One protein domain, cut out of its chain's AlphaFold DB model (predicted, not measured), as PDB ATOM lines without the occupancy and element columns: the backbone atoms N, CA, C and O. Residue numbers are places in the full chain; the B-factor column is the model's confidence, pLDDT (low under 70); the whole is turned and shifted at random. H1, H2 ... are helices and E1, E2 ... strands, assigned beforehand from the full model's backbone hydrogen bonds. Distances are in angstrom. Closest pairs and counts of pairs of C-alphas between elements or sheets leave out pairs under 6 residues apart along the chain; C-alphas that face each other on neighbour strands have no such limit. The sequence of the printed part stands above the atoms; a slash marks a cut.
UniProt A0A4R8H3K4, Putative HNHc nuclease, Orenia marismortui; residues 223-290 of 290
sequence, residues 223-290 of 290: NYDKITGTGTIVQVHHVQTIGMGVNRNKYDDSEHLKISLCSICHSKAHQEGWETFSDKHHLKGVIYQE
ATOM      1  N   ASN A 223     -17.074 -40.858 -47.616       89.75
ATOM      2  CA  ASN A 223     -17.097 -41.372 -48.990       89.75
ATOM      3  C   ASN A 223     -17.165 -40.252 -50.042       89.75
ATOM      4  O   ASN A 223     -17.677 -40.451 -51.142       89.75
ATOM      5  N   TYR A 224     -16.679 -39.061 -49.691       90.44
ATOM      6  CA  TYR A 224     -16.681 -37.901 -50.574       90.44
ATOM      7  C   TYR A 224     -15.792 -38.107 -51.809       90.44
ATOM      8  O   TYR A 224     -14.573 -38.264 -51.699       90.44
ATOM      9  N   ASP A 225     -16.399 -38.025 -52.990       90.31
ATOM     10  CA  ASP A 225     -15.711 -38.036 -54.273       90.31
ATOM     11  C   ASP A 225     -15.427 -36.600 -54.734       90.31
ATOM     12  O   ASP A 225     -16.328 -35.812 -55.033       90.31
ATOM     13  N   LYS A 226     -14.136 -36.263 -54.824       89.12
ATOM     14  CA  LYS A 226     -13.661 -34.938 -55.243       89.12
ATOM     15  C   LYS A 226     -13.952 -34.618 -56.711       89.12
ATOM     16  O   LYS A 226     -13.982 -33.440 -57.049       89.12
ATOM     17  N   ILE A 227     -14.114 -35.624 -57.571       91.31
ATOM     18  CA  ILE A 227     -14.341 -35.443 -59.011       91.31
ATOM     19  C   ILE A 227     -15.804 -35.091 -59.256       91.31
ATOM     20  O   ILE A 227     -16.102 -34.121 -59.949       91.31
ATOM     21  N   THR A 228     -16.717 -35.869 -58.676       92.19
ATOM     22  CA  THR A 228     -18.160 -35.647 -58.842       92.19
ATOM     23  C   THR A 228     -18.712 -34.594 -57.883       92.19
ATOM     24  O   THR A 228     -19.785 -34.052 -58.133       92.19
ATOM     25  N   GLY A 229     -18.000 -34.291 -56.791       88.56
ATOM     26  CA  GLY A 229     -18.476 -33.394 -55.734       88.56
ATOM     27  C   GLY A 229     -19.606 -34.000 -54.901       88.56
ATOM     28  O   GLY A 229     -20.388 -33.265 -54.298       88.56
ATOM     29  N   THR A 230     -19.731 -35.330 -54.896       88.00
ATOM     30  CA  THR A 230     -20.828 -36.052 -54.244       88.00
ATOM     31  C   THR A 230     -20.330 -36.915 -53.086       88.00
ATOM     32  O   THR A 230     -19.136 -37.168 -52.942       88.00
ATOM     33  N   GLY A 231     -21.253 -37.351 -52.229       88.25
ATOM     34  CA  GLY A 231     -20.948 -38.159 -51.049       88.25
ATOM     35  C   GLY A 231     -20.885 -37.350 -49.752       88.25
ATOM     36  O   GLY A 231     -21.243 -36.173 -49.690       88.25
ATOM     37  N   THR A 232     -20.462 -38.020 -48.687       90.69
ATOM     38  CA  THR A 232     -20.389 -37.485 -47.330       90.69
ATOM     39  C   THR A 232     -18.942 -37.213 -46.969       90.69
ATOM     40  O   THR A 232     -18.108 -38.114 -47.004       90.69
ATOM     41  N   ILE A 233     -18.659 -35.972 -46.580       92.75
ATOM     42  CA  ILE A 233     -17.375 -35.597 -45.998       92.75
ATOM     43  C   ILE A 233     -17.464 -35.663 -44.475       92.75
ATOM     44  O   ILE A 233     -18.382 -35.088 -43.882       92.75
ATOM     45  N   VAL A 234     -16.511 -36.346 -43.845       92.38
ATOM     46  CA  VAL A 234     -16.334 -36.351 -42.386       92.38
ATOM     47  C   VAL A 234     -15.097 -35.544 -42.032       92.38
ATOM     48  O   VAL A 234     -14.009 -35.792 -42.545       92.38
ATOM     49  N   GLN A 235     -15.281 -34.554 -41.164       90.88
ATOM     50  CA  GLN A 235     -14.265 -33.582 -40.776       90.88
ATOM     51  C   GLN A 235     -14.003 -33.661 -39.274       90.88
ATOM     52  O   GLN A 235     -14.875 -34.071 -38.502       90.88
ATOM     53  N   VAL A 236     -12.804 -33.251 -38.859       90.38
ATOM     54  CA  VAL A 236     -12.517 -33.010 -37.443       90.38
ATOM     55  C   VAL A 236     -13.207 -31.721 -37.029       90.38
ATOM     56  O   VAL A 236     -13.021 -30.681 -37.657       90.38
ATOM     57  N   HIS A 237     -13.992 -31.815 -35.969       87.25
ATOM     58  CA  HIS A 237     -14.554 -30.691 -35.255       87.25
ATOM     59  C   HIS A 237     -13.729 -30.449 -33.996       87.25
ATOM     60  O   HIS A 237     -13.607 -31.330 -33.139       87.25
ATOM     61  N   HIS A 238     -13.177 -29.247 -33.888       86.81
ATOM     62  CA  HIS A 238     -12.533 -28.758 -32.679       86.81
ATOM     63  C   HIS A 238     -13.599 -28.202 -31.743       86.81
ATOM     64  O   HIS A 238     -14.313 -27.265 -32.094       86.81
ATOM     65  N   VAL A 239     -13.701 -28.795 -30.555       81.31
ATOM     66  CA  VAL A 239     -14.690 -28.425 -29.532       81.31
ATOM     67  C   VAL A 239     -14.453 -27.007 -29.018       81.31
ATOM     68  O   VAL A 239     -15.396 -26.244 -28.816       81.31
ATOM     69  N   GLN A 240     -13.190 -26.634 -28.817       73.75
ATOM     70  CA  GLN A 240     -12.833 -25.267 -28.468       73.75
ATOM     71  C   GLN A 240     -12.832 -24.401 -29.733       73.75
ATOM     72  O   GLN A 240     -12.136 -24.692 -30.706       73.75
ATOM     73  N   THR A 241     -13.588 -23.300 -29.716       56.72
ATOM     74  CA  THR A 241     -13.517 -22.283 -30.772       56.72
ATOM     75  C   THR A 241     -12.132 -21.648 -30.783       56.72
ATOM     76  O   THR A 241     -11.777 -20.896 -29.876       56.72
ATOM     77  N   ILE A 242     -11.356 -21.918 -31.834       54.00
ATOM     78  CA  ILE A 242     -10.089 -21.230 -32.090       54.00
ATOM     79  C   ILE A 242     -10.418 -19.761 -32.392       54.00
ATOM     80  O   ILE A 242     -11.060 -19.453 -33.399       54.00
ATOM     81  N   GLY A 243     -10.017 -18.854 -31.498       45.16
ATOM     82  CA  GLY A 243     -10.286 -17.420 -31.621       45.16
ATOM     83  C   GLY A 243      -9.774 -16.822 -32.939       45.16
ATOM     84  O   GLY A 243      -8.719 -17.206 -33.455       45.16
ATOM     85  N   MET A 244     -10.524 -15.857 -33.485       34.47
ATOM     86  CA  MET A 244     -10.141 -15.059 -34.657       34.47
ATOM     87  C   MET A 244      -8.838 -14.293 -34.368       34.47
ATOM     88  O   MET A 244      -8.861 -13.234 -33.754       34.47
ATOM     89  N   GLY A 245      -7.694 -14.836 -34.788       44.00
ATOM     90  CA  GLY A 245      -6.385 -14.200 -34.589       44.00
ATOM     91  C   GLY A 245      -5.203 -15.166 -34.558       44.00
ATOM     92  O   GLY A 245      -4.057 -14.731 -34.645       44.00
ATOM     93  N   VAL A 246      -5.458 -16.474 -34.471       46.38
ATOM     94  CA  VAL A 246      -4.392 -17.474 -34.408       46.38
ATOM     95  C   VAL A 246      -3.987 -17.941 -35.806       46.38
ATOM     96  O   VAL A 246      -4.814 -18.332 -36.632       46.38
ATOM     97  N   ASN A 247      -2.685 -17.881 -36.080       50.38
ATOM     98  CA  ASN A 247      -2.101 -18.242 -37.364       50.38
ATOM     99  C   ASN A 247      -2.160 -19.770 -37.554       50.38
ATOM    100  O   ASN A 247      -1.366 -20.509 -36.969       50.38
ATOM    101  N   ARG A 248      -3.116 -20.243 -38.366       53.00
ATOM    102  CA  ARG A 248      -3.477 -21.671 -38.519       53.00
ATOM    103  C   ARG A 248      -2.332 -22.577 -38.998       53.00
ATOM    104  O   ARG A 248      -2.409 -23.781 -38.817       53.00
ATOM    105  N   ASN A 249      -1.265 -22.007 -39.561       54.31
ATOM    106  CA  ASN A 249      -0.103 -22.750 -40.066       54.31
ATOM    107  C   ASN A 249       0.945 -23.104 -38.986       54.31
ATOM    108  O   ASN A 249       1.896 -23.816 -39.292       54.31
ATOM    109  N   LYS A 250       0.825 -22.580 -37.756       54.25
ATOM    110  CA  LYS A 250       1.756 -22.836 -36.631       54.25
ATOM    111  C   LYS A 250       1.032 -23.150 -35.316       54.25
ATOM    112  O   LYS A 250       1.609 -22.988 -34.244       54.25
ATOM    113  N   TYR A 251      -0.246 -23.505 -35.387       58.81
ATOM    114  CA  TYR A 251      -1.048 -23.716 -34.193       58.81
ATOM    115  C   TYR A 251      -0.911 -25.154 -33.713       58.81
ATOM    116  O   TYR A 251      -1.288 -26.078 -34.427       58.81
ATOM    117  N   ASP A 252      -0.358 -25.314 -32.517       62.38
ATOM    118  CA  ASP A 252      -0.371 -26.582 -31.805       62.38
ATOM    119  C   ASP A 252      -1.767 -26.782 -31.200       62.38
ATOM    120  O   ASP A 252      -2.194 -26.031 -30.321       62.38
ATOM    121  N   ASP A 253      -2.507 -27.751 -31.735       65.56
ATOM    122  CA  ASP A 253      -3.841 -28.125 -31.273       65.56
ATOM    123  C   ASP A 253      -3.856 -29.483 -30.554       65.56
ATOM    124  O   ASP A 253      -4.922 -30.083 -30.387       65.56
ATOM    125  N   SER A 254      -2.677 -29.964 -30.146       67.19
ATOM    126  CA  SER A 254      -2.480 -31.289 -29.558       67.19
ATOM    127  C   SER A 254      -3.220 -31.501 -28.239       67.19
ATOM    128  O   SER A 254      -3.530 -32.643 -27.918       67.19
ATOM    129  N   GLU A 255      -3.559 -30.433 -27.511       74.38
ATOM    130  CA  GLU A 255      -4.338 -30.482 -26.264       74.38
ATOM    131  C   GLU A 255      -5.833 -30.170 -26.459       74.38
ATOM    132  O   GLU A 255      -6.608 -30.185 -25.498       74.38
ATOM    133  N   HIS A 256      -6.276 -29.885 -27.689       80.00
ATOM    134  CA  HIS A 256      -7.683 -29.585 -27.936       80.00
ATOM    135  C   HIS A 256      -8.533 -30.842 -28.047       80.00
ATOM    136  O   HIS A 256      -8.143 -31.858 -28.627       80.00
ATOM    137  N   LEU A 257      -9.754 -30.724 -27.533       87.25
ATOM    138  CA  LEU A 257     -10.766 -31.752 -27.677       87.25
ATOM    139  C   LEU A 257     -11.284 -31.754 -29.115       87.25
ATOM    140  O   LEU A 257     -11.726 -30.733 -29.652       87.25
ATOM    141  N   LYS A 258     -11.236 -32.931 -29.731       90.75
ATOM    142  CA  LYS A 258     -11.603 -33.184 -31.122       90.75
ATOM    143  C   LYS A 258     -12.686 -34.259 -31.189       90.75
ATOM    144  O   LYS A 258     -12.782 -35.132 -30.326       90.75
ATOM    145  N   ILE A 259     -13.509 -34.200 -32.229       93.00
ATOM    146  CA  ILE A 259     -14.492 -35.231 -32.585       93.00
ATOM    147  C   ILE A 259     -14.644 -35.275 -34.106       93.00
ATOM    148  O   ILE A 259     -14.461 -34.262 -34.773       93.00
ATOM    149  N   SER A 260     -14.980 -36.423 -34.684       94.44
ATOM    150  CA  SER A 260     -15.259 -36.526 -36.117       94.44
ATOM    151  C   SER A 260     -16.753 -36.362 -36.391       94.44
ATOM    152  O   SER A 260     -17.582 -37.094 -35.853       94.44
ATOM    153  N   LEU A 261     -17.127 -35.422 -37.259       94.56
ATOM    154  CA  LEU A 261     -18.519 -35.175 -37.643       94.56
ATOM    155  C   LEU A 261     -18.649 -35.092 -39.164       94.56
ATOM    156  O   LEU A 261     -17.819 -34.487 -39.840       94.56
ATOM    157  N   CYS A 262     -19.707 -35.685 -39.724       94.94
ATOM    158  CA  CYS A 262     -20.054 -35.450 -41.124       94.94
ATOM    159  C   CYS A 262     -20.478 -33.994 -41.324       94.94
ATOM    160  O   CYS A 262     -20.970 -33.373 -40.384       94.94
ATOM    161  N   SER A 263     -20.356 -33.461 -42.540       93.25
ATOM    162  CA  SER A 263     -20.707 -32.067 -42.871       93.25
ATOM    163  C   SER A 263     -22.051 -31.598 -42.296       93.25
ATOM    164  O   SER A 263     -22.154 -30.475 -41.798       93.25
ATOM    165  N   ILE A 264     -23.069 -32.465 -42.302       93.81
ATOM    166  CA  ILE A 264     -24.405 -32.177 -41.758       93.81
ATOM    167  C   ILE A 264     -24.359 -32.016 -40.234       93.81
ATOM    168  O   ILE A 264     -24.835 -31.015 -39.701       93.81
ATOM    169  N   CYS A 265     -23.807 -32.998 -39.518       94.00
ATOM    170  CA  CYS A 265     -23.685 -32.947 -38.058       94.00
ATOM    171  C   CYS A 265     -22.725 -31.841 -37.611       94.00
ATOM    172  O   CYS A 265     -22.976 -31.182 -36.609       94.00
ATOM    173  N   HIS A 266     -21.672 -31.599 -38.388       92.94
ATOM    174  CA  HIS A 266     -20.690 -30.556 -38.147       92.94
ATOM    175  C   HIS A 266     -21.332 -29.164 -38.216       92.94
ATOM    176  O   HIS A 266     -21.188 -28.360 -37.299       92.94
ATOM    177  N   SER A 267     -22.135 -28.913 -39.256       92.62
ATOM    178  CA  SER A 267     -22.883 -27.658 -39.401       92.62
ATOM    179  C   SER A 267     -23.908 -27.468 -38.282       92.62
ATOM    180  O   SER A 267     -24.040 -26.367 -37.753       92.62
ATOM    181  N   LYS A 268     -24.600 -28.543 -37.878       93.44
ATOM    182  CA  LYS A 268     -25.540 -28.508 -36.746       93.44
ATOM    183  C   LYS A 268     -24.844 -28.124 -35.445       93.44
ATOM    184  O   LYS A 268     -25.334 -27.229 -34.771       93.44
ATOM    185  N   ALA A 269     -23.692 -28.724 -35.141       92.44
ATOM    186  CA  ALA A 269     -22.920 -28.403 -33.941       92.44
ATOM    187  C   ALA A 269     -22.518 -26.917 -33.889       92.44
ATOM    188  O   ALA A 269     -22.613 -26.288 -32.838       92.44
ATOM    189  N   HIS A 270     -22.146 -26.322 -35.028       90.44
ATOM    190  CA  HIS A 270     -21.888 -24.880 -35.107       90.44
ATOM    191  C   HIS A 270     -23.150 -24.023 -34.954       90.44
ATOM    192  O   HIS A 270     -23.079 -22.946 -34.368       90.44
ATOM    193  N   GLN A 271     -24.291 -24.476 -35.479       91.44
ATOM    194  CA  GLN A 271     -25.548 -23.728 -35.431       91.44
ATOM    195  C   GLN A 271     -26.167 -23.697 -34.027       91.44
ATOM    196  O   GLN A 271     -26.660 -22.653 -33.609       91.44
ATOM    197  N   GLU A 272     -26.178 -24.829 -33.317       93.06
ATOM    198  CA  GLU A 272     -26.819 -24.950 -31.996       93.06
ATOM    199  C   GLU A 272     -25.847 -24.778 -30.813       93.06
ATOM    200  O   GLU A 272     -26.283 -24.669 -29.665       93.06
ATOM    201  N   GLY A 273     -24.544 -24.697 -31.098       89.75
ATOM    202  CA  GLY A 273     -23.470 -24.640 -30.109       89.75
ATOM    203  C   GLY A 273     -23.041 -26.032 -29.637       89.75
ATOM    204  O   GLY A 273     -23.860 -26.946 -29.520       89.75
ATOM    205  N   TRP A 274     -21.742 -26.190 -29.350       90.12
ATOM    206  CA  TRP A 274     -21.162 -27.488 -28.990       90.12
ATOM    207  C   TRP A 274     -21.825 -28.114 -27.760       90.12
ATOM    208  O   TRP A 274     -22.206 -29.275 -27.836       90.12
ATOM    209  N   GLU A 275     -22.002 -27.360 -26.670       89.75
ATOM    210  CA  GLU A 275     -22.565 -27.880 -25.412       89.75
ATOM    211  C   GLU A 275     -23.961 -28.490 -25.623       89.75
ATOM    212  O   GLU A 275     -24.204 -29.650 -25.286       89.75
ATOM    213  N   THR A 276     -24.852 -27.752 -26.293       92.12
ATOM    214  CA  THR A 276     -26.201 -28.221 -26.647       92.12
ATOM    215  C   THR A 276     -26.153 -29.483 -27.506       92.12
ATOM    216  O   THR A 276     -26.883 -30.447 -27.254       92.12
ATOM    217  N   PHE A 277     -25.291 -29.487 -28.527       93.25
ATOM    218  CA  PHE A 277     -25.150 -30.603 -29.457       93.25
ATOM    219  C   PHE A 277     -24.616 -31.856 -28.755       93.25
ATOM    220  O   PHE A 277     -25.164 -32.952 -28.921       93.25
ATOM    221  N   SER A 278     -23.565 -31.706 -27.946       92.06
ATOM    222  CA  SER A 278     -22.924 -32.805 -27.230       92.06
ATOM    223  C   SER A 278     -23.854 -33.432 -26.201       92.06
ATOM    224  O   SER A 278     -23.906 -34.658 -26.115       92.06
ATOM    225  N   ASP A 279     -24.645 -32.626 -25.492       92.62
ATOM    226  CA  ASP A 279     -25.595 -33.120 -24.493       92.62
ATOM    227  C   ASP A 279     -26.739 -33.890 -25.146       92.62
ATOM    228  O   ASP A 279     -27.034 -35.027 -24.765       92.62
ATOM    229  N   LYS A 280     -27.335 -33.313 -26.195       92.81
ATOM    230  CA  LYS A 280     -28.429 -33.924 -26.961       92.81
ATOM    231  C   LYS A 280     -28.031 -35.252 -27.588       92.81
ATOM    232  O   LYS A 280     -28.834 -36.182 -27.651       92.81
ATOM    233  N   HIS A 281     -26.800 -35.333 -28.082       89.94
ATOM    234  CA  HIS A 281     -26.292 -36.523 -28.741       89.94
ATOM    235  C   HIS A 281     -25.453 -37.406 -27.824       89.94
ATOM    236  O   HIS A 281     -24.957 -38.415 -28.315       89.94
ATOM    237  N   HIS A 282     -25.315 -37.096 -26.530       90.94
ATOM    238  CA  HIS A 282     -24.448 -37.783 -25.565       90.94
ATOM    239  C   HIS A 282     -23.056 -38.086 -26.142       90.94
ATOM    240  O   HIS A 282     -22.668 -39.254 -26.256       90.94
ATOM    241  N   LEU A 283     -22.362 -37.049 -26.608       90.75
ATOM    242  CA  LEU A 283     -21.015 -37.111 -27.178       90.75
ATOM    243  C   LEU A 283     -20.039 -36.340 -26.292       90.75
ATOM    244  O   LEU A 283     -20.433 -35.430 -25.570       90.75
ATOM    245  N   LYS A 284     -18.757 -36.686 -26.374       89.75
ATOM    246  CA  LYS A 284     -17.666 -35.935 -25.749       89.75
ATOM    247  C   LYS A 284     -16.511 -35.835 -26.733       89.75
ATOM    248  O   LYS A 284     -16.253 -36.789 -27.458       89.75
ATOM    249  N   GLY A 285     -15.845 -34.685 -26.779       88.69
ATOM    250  CA  GLY A 285     -14.588 -34.576 -27.514       88.69
ATOM    251  C   GLY A 285     -13.475 -35.302 -26.764       88.69
ATOM    252  O   GLY A 285     -13.550 -35.452 -25.546       88.69
ATOM    253  N   VAL A 286     -12.446 -35.731 -27.487       90.44
ATOM    254  CA  VAL A 286     -11.259 -36.384 -26.920       90.44
ATOM    255  C   VAL A 286      -9.997 -35.698 -27.413       90.44
ATOM    256  O   VAL A 286      -9.986 -35.127 -28.503       90.44
ATOM    257  N   ILE A 287      -8.925 -35.761 -26.626       86.38
ATOM    258  CA  ILE A 287      -7.605 -35.353 -27.105       86.38
ATOM    259  C   ILE A 287      -7.156 -36.378 -28.150       86.38
ATOM    260  O   ILE A 287      -7.105 -37.577 -27.873       86.38
ATOM    261  N   TYR A 288      -6.870 -35.902 -29.358       82.56
ATOM    262  CA  TYR A 288      -6.473 -36.743 -30.481       82.56
ATOM    263  C   TYR A 288      -5.325 -36.091 -31.248       82.56
ATOM    264  O   TYR A 288      -5.428 -34.947 -31.709       82.56
ATOM    265  N   GLN A 289      -4.233 -36.838 -31.375       77.62
ATOM    266  CA  GLN A 289      -3.112 -36.497 -32.241       77.62
ATOM    267  C   GLN A 289      -3.290 -37.291 -33.539       77.62
ATOM    268  O   GLN A 289      -3.446 -38.511 -33.485       77.62
ATOM    269  N   GLU A 290      -3.391 -36.567 -34.660       62.84
ATOM    270  CA  GLU A 290      -3.564 -37.152 -36.001       62.84
ATOM    271  C   GLU A 290      -2.316 -37.903 -36.477       62.84
ATOM    272  O   GLU A 290      -1.192 -37.460 -36.144       62.84
TER     273      GLU A 290
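What this domain is: This is residues 223 to 290 of the 290 residues of the protein "Putative HNHc nuclease" of Orenia marismortui (UniProt A0A4R8H3K4). A two-stranded hairpin, E1 and E2, is joined by a very long loop, of which residues 243 to 250 stick out, and helix H1 packs beside the hairpin with H2 turned at a steep angle after it. The last residues fold back beside the start of E2, while residues 223 to 233 make a loop before E1. The printed part has 68 residues, with E1, E2, H1 and H2 in that order and an antiparallel sheet E1 - E2; the class is mixed, helices and strands, with under half of the residues in named elements. It is only just loose, close to compact, with a radius of gyration of the C-alphas of 13.5 A and spans of 35 by 33 by 22 A.

How they stand to each other: E1, residues 234 to 238, and E2, residues 257 to 262, form an antiparallel hairpin at 152 degrees. N 237 and O 259 are 2.8 A apart and N 261 and O 235 2.9 A, both within hydrogen-bond range. The closest C-alphas of E1 and H1, residues 263 to 272, are those of Val 234 and Ser 263, 6.1 A apart. E2 and H1 are near each other, with 6 pairs of C-alphas within 10 A. H1 and H2, residues 274 to 281, are close but not clearly touching; their closest C-alphas, of Ala 269 and Phe 277, are 5.5 A apart. Their lines stand at a steep tilt of 64 degrees, opposite ways. H2 is apart from E1 and E2. Residues 257 to 258 of E2 pair antiparallel with residues 286 to 287. In H1 and H2 every O i to N i+4 pair is within hydrogen-bond range.

Where its parts are: E1 begins at C-alpha 234 (-16.334, -36.351, -42.386) and is 12.9 A long; E2 is 16.8 A. H1 is 14.4 A long and H2 10.4 A, ending at C-alpha 281 (-26.292, -36.523, -28.741).

The domain as a whole: The farthest C-alphas, of Ile 227 and Asp 279, are 36.4 A apart. The printed part has no cut; the link E1 to E2, 18 residues, is long. Mean pLDDT of the printed part is 81.8, and residues 241 to 254 and 290 are under 70.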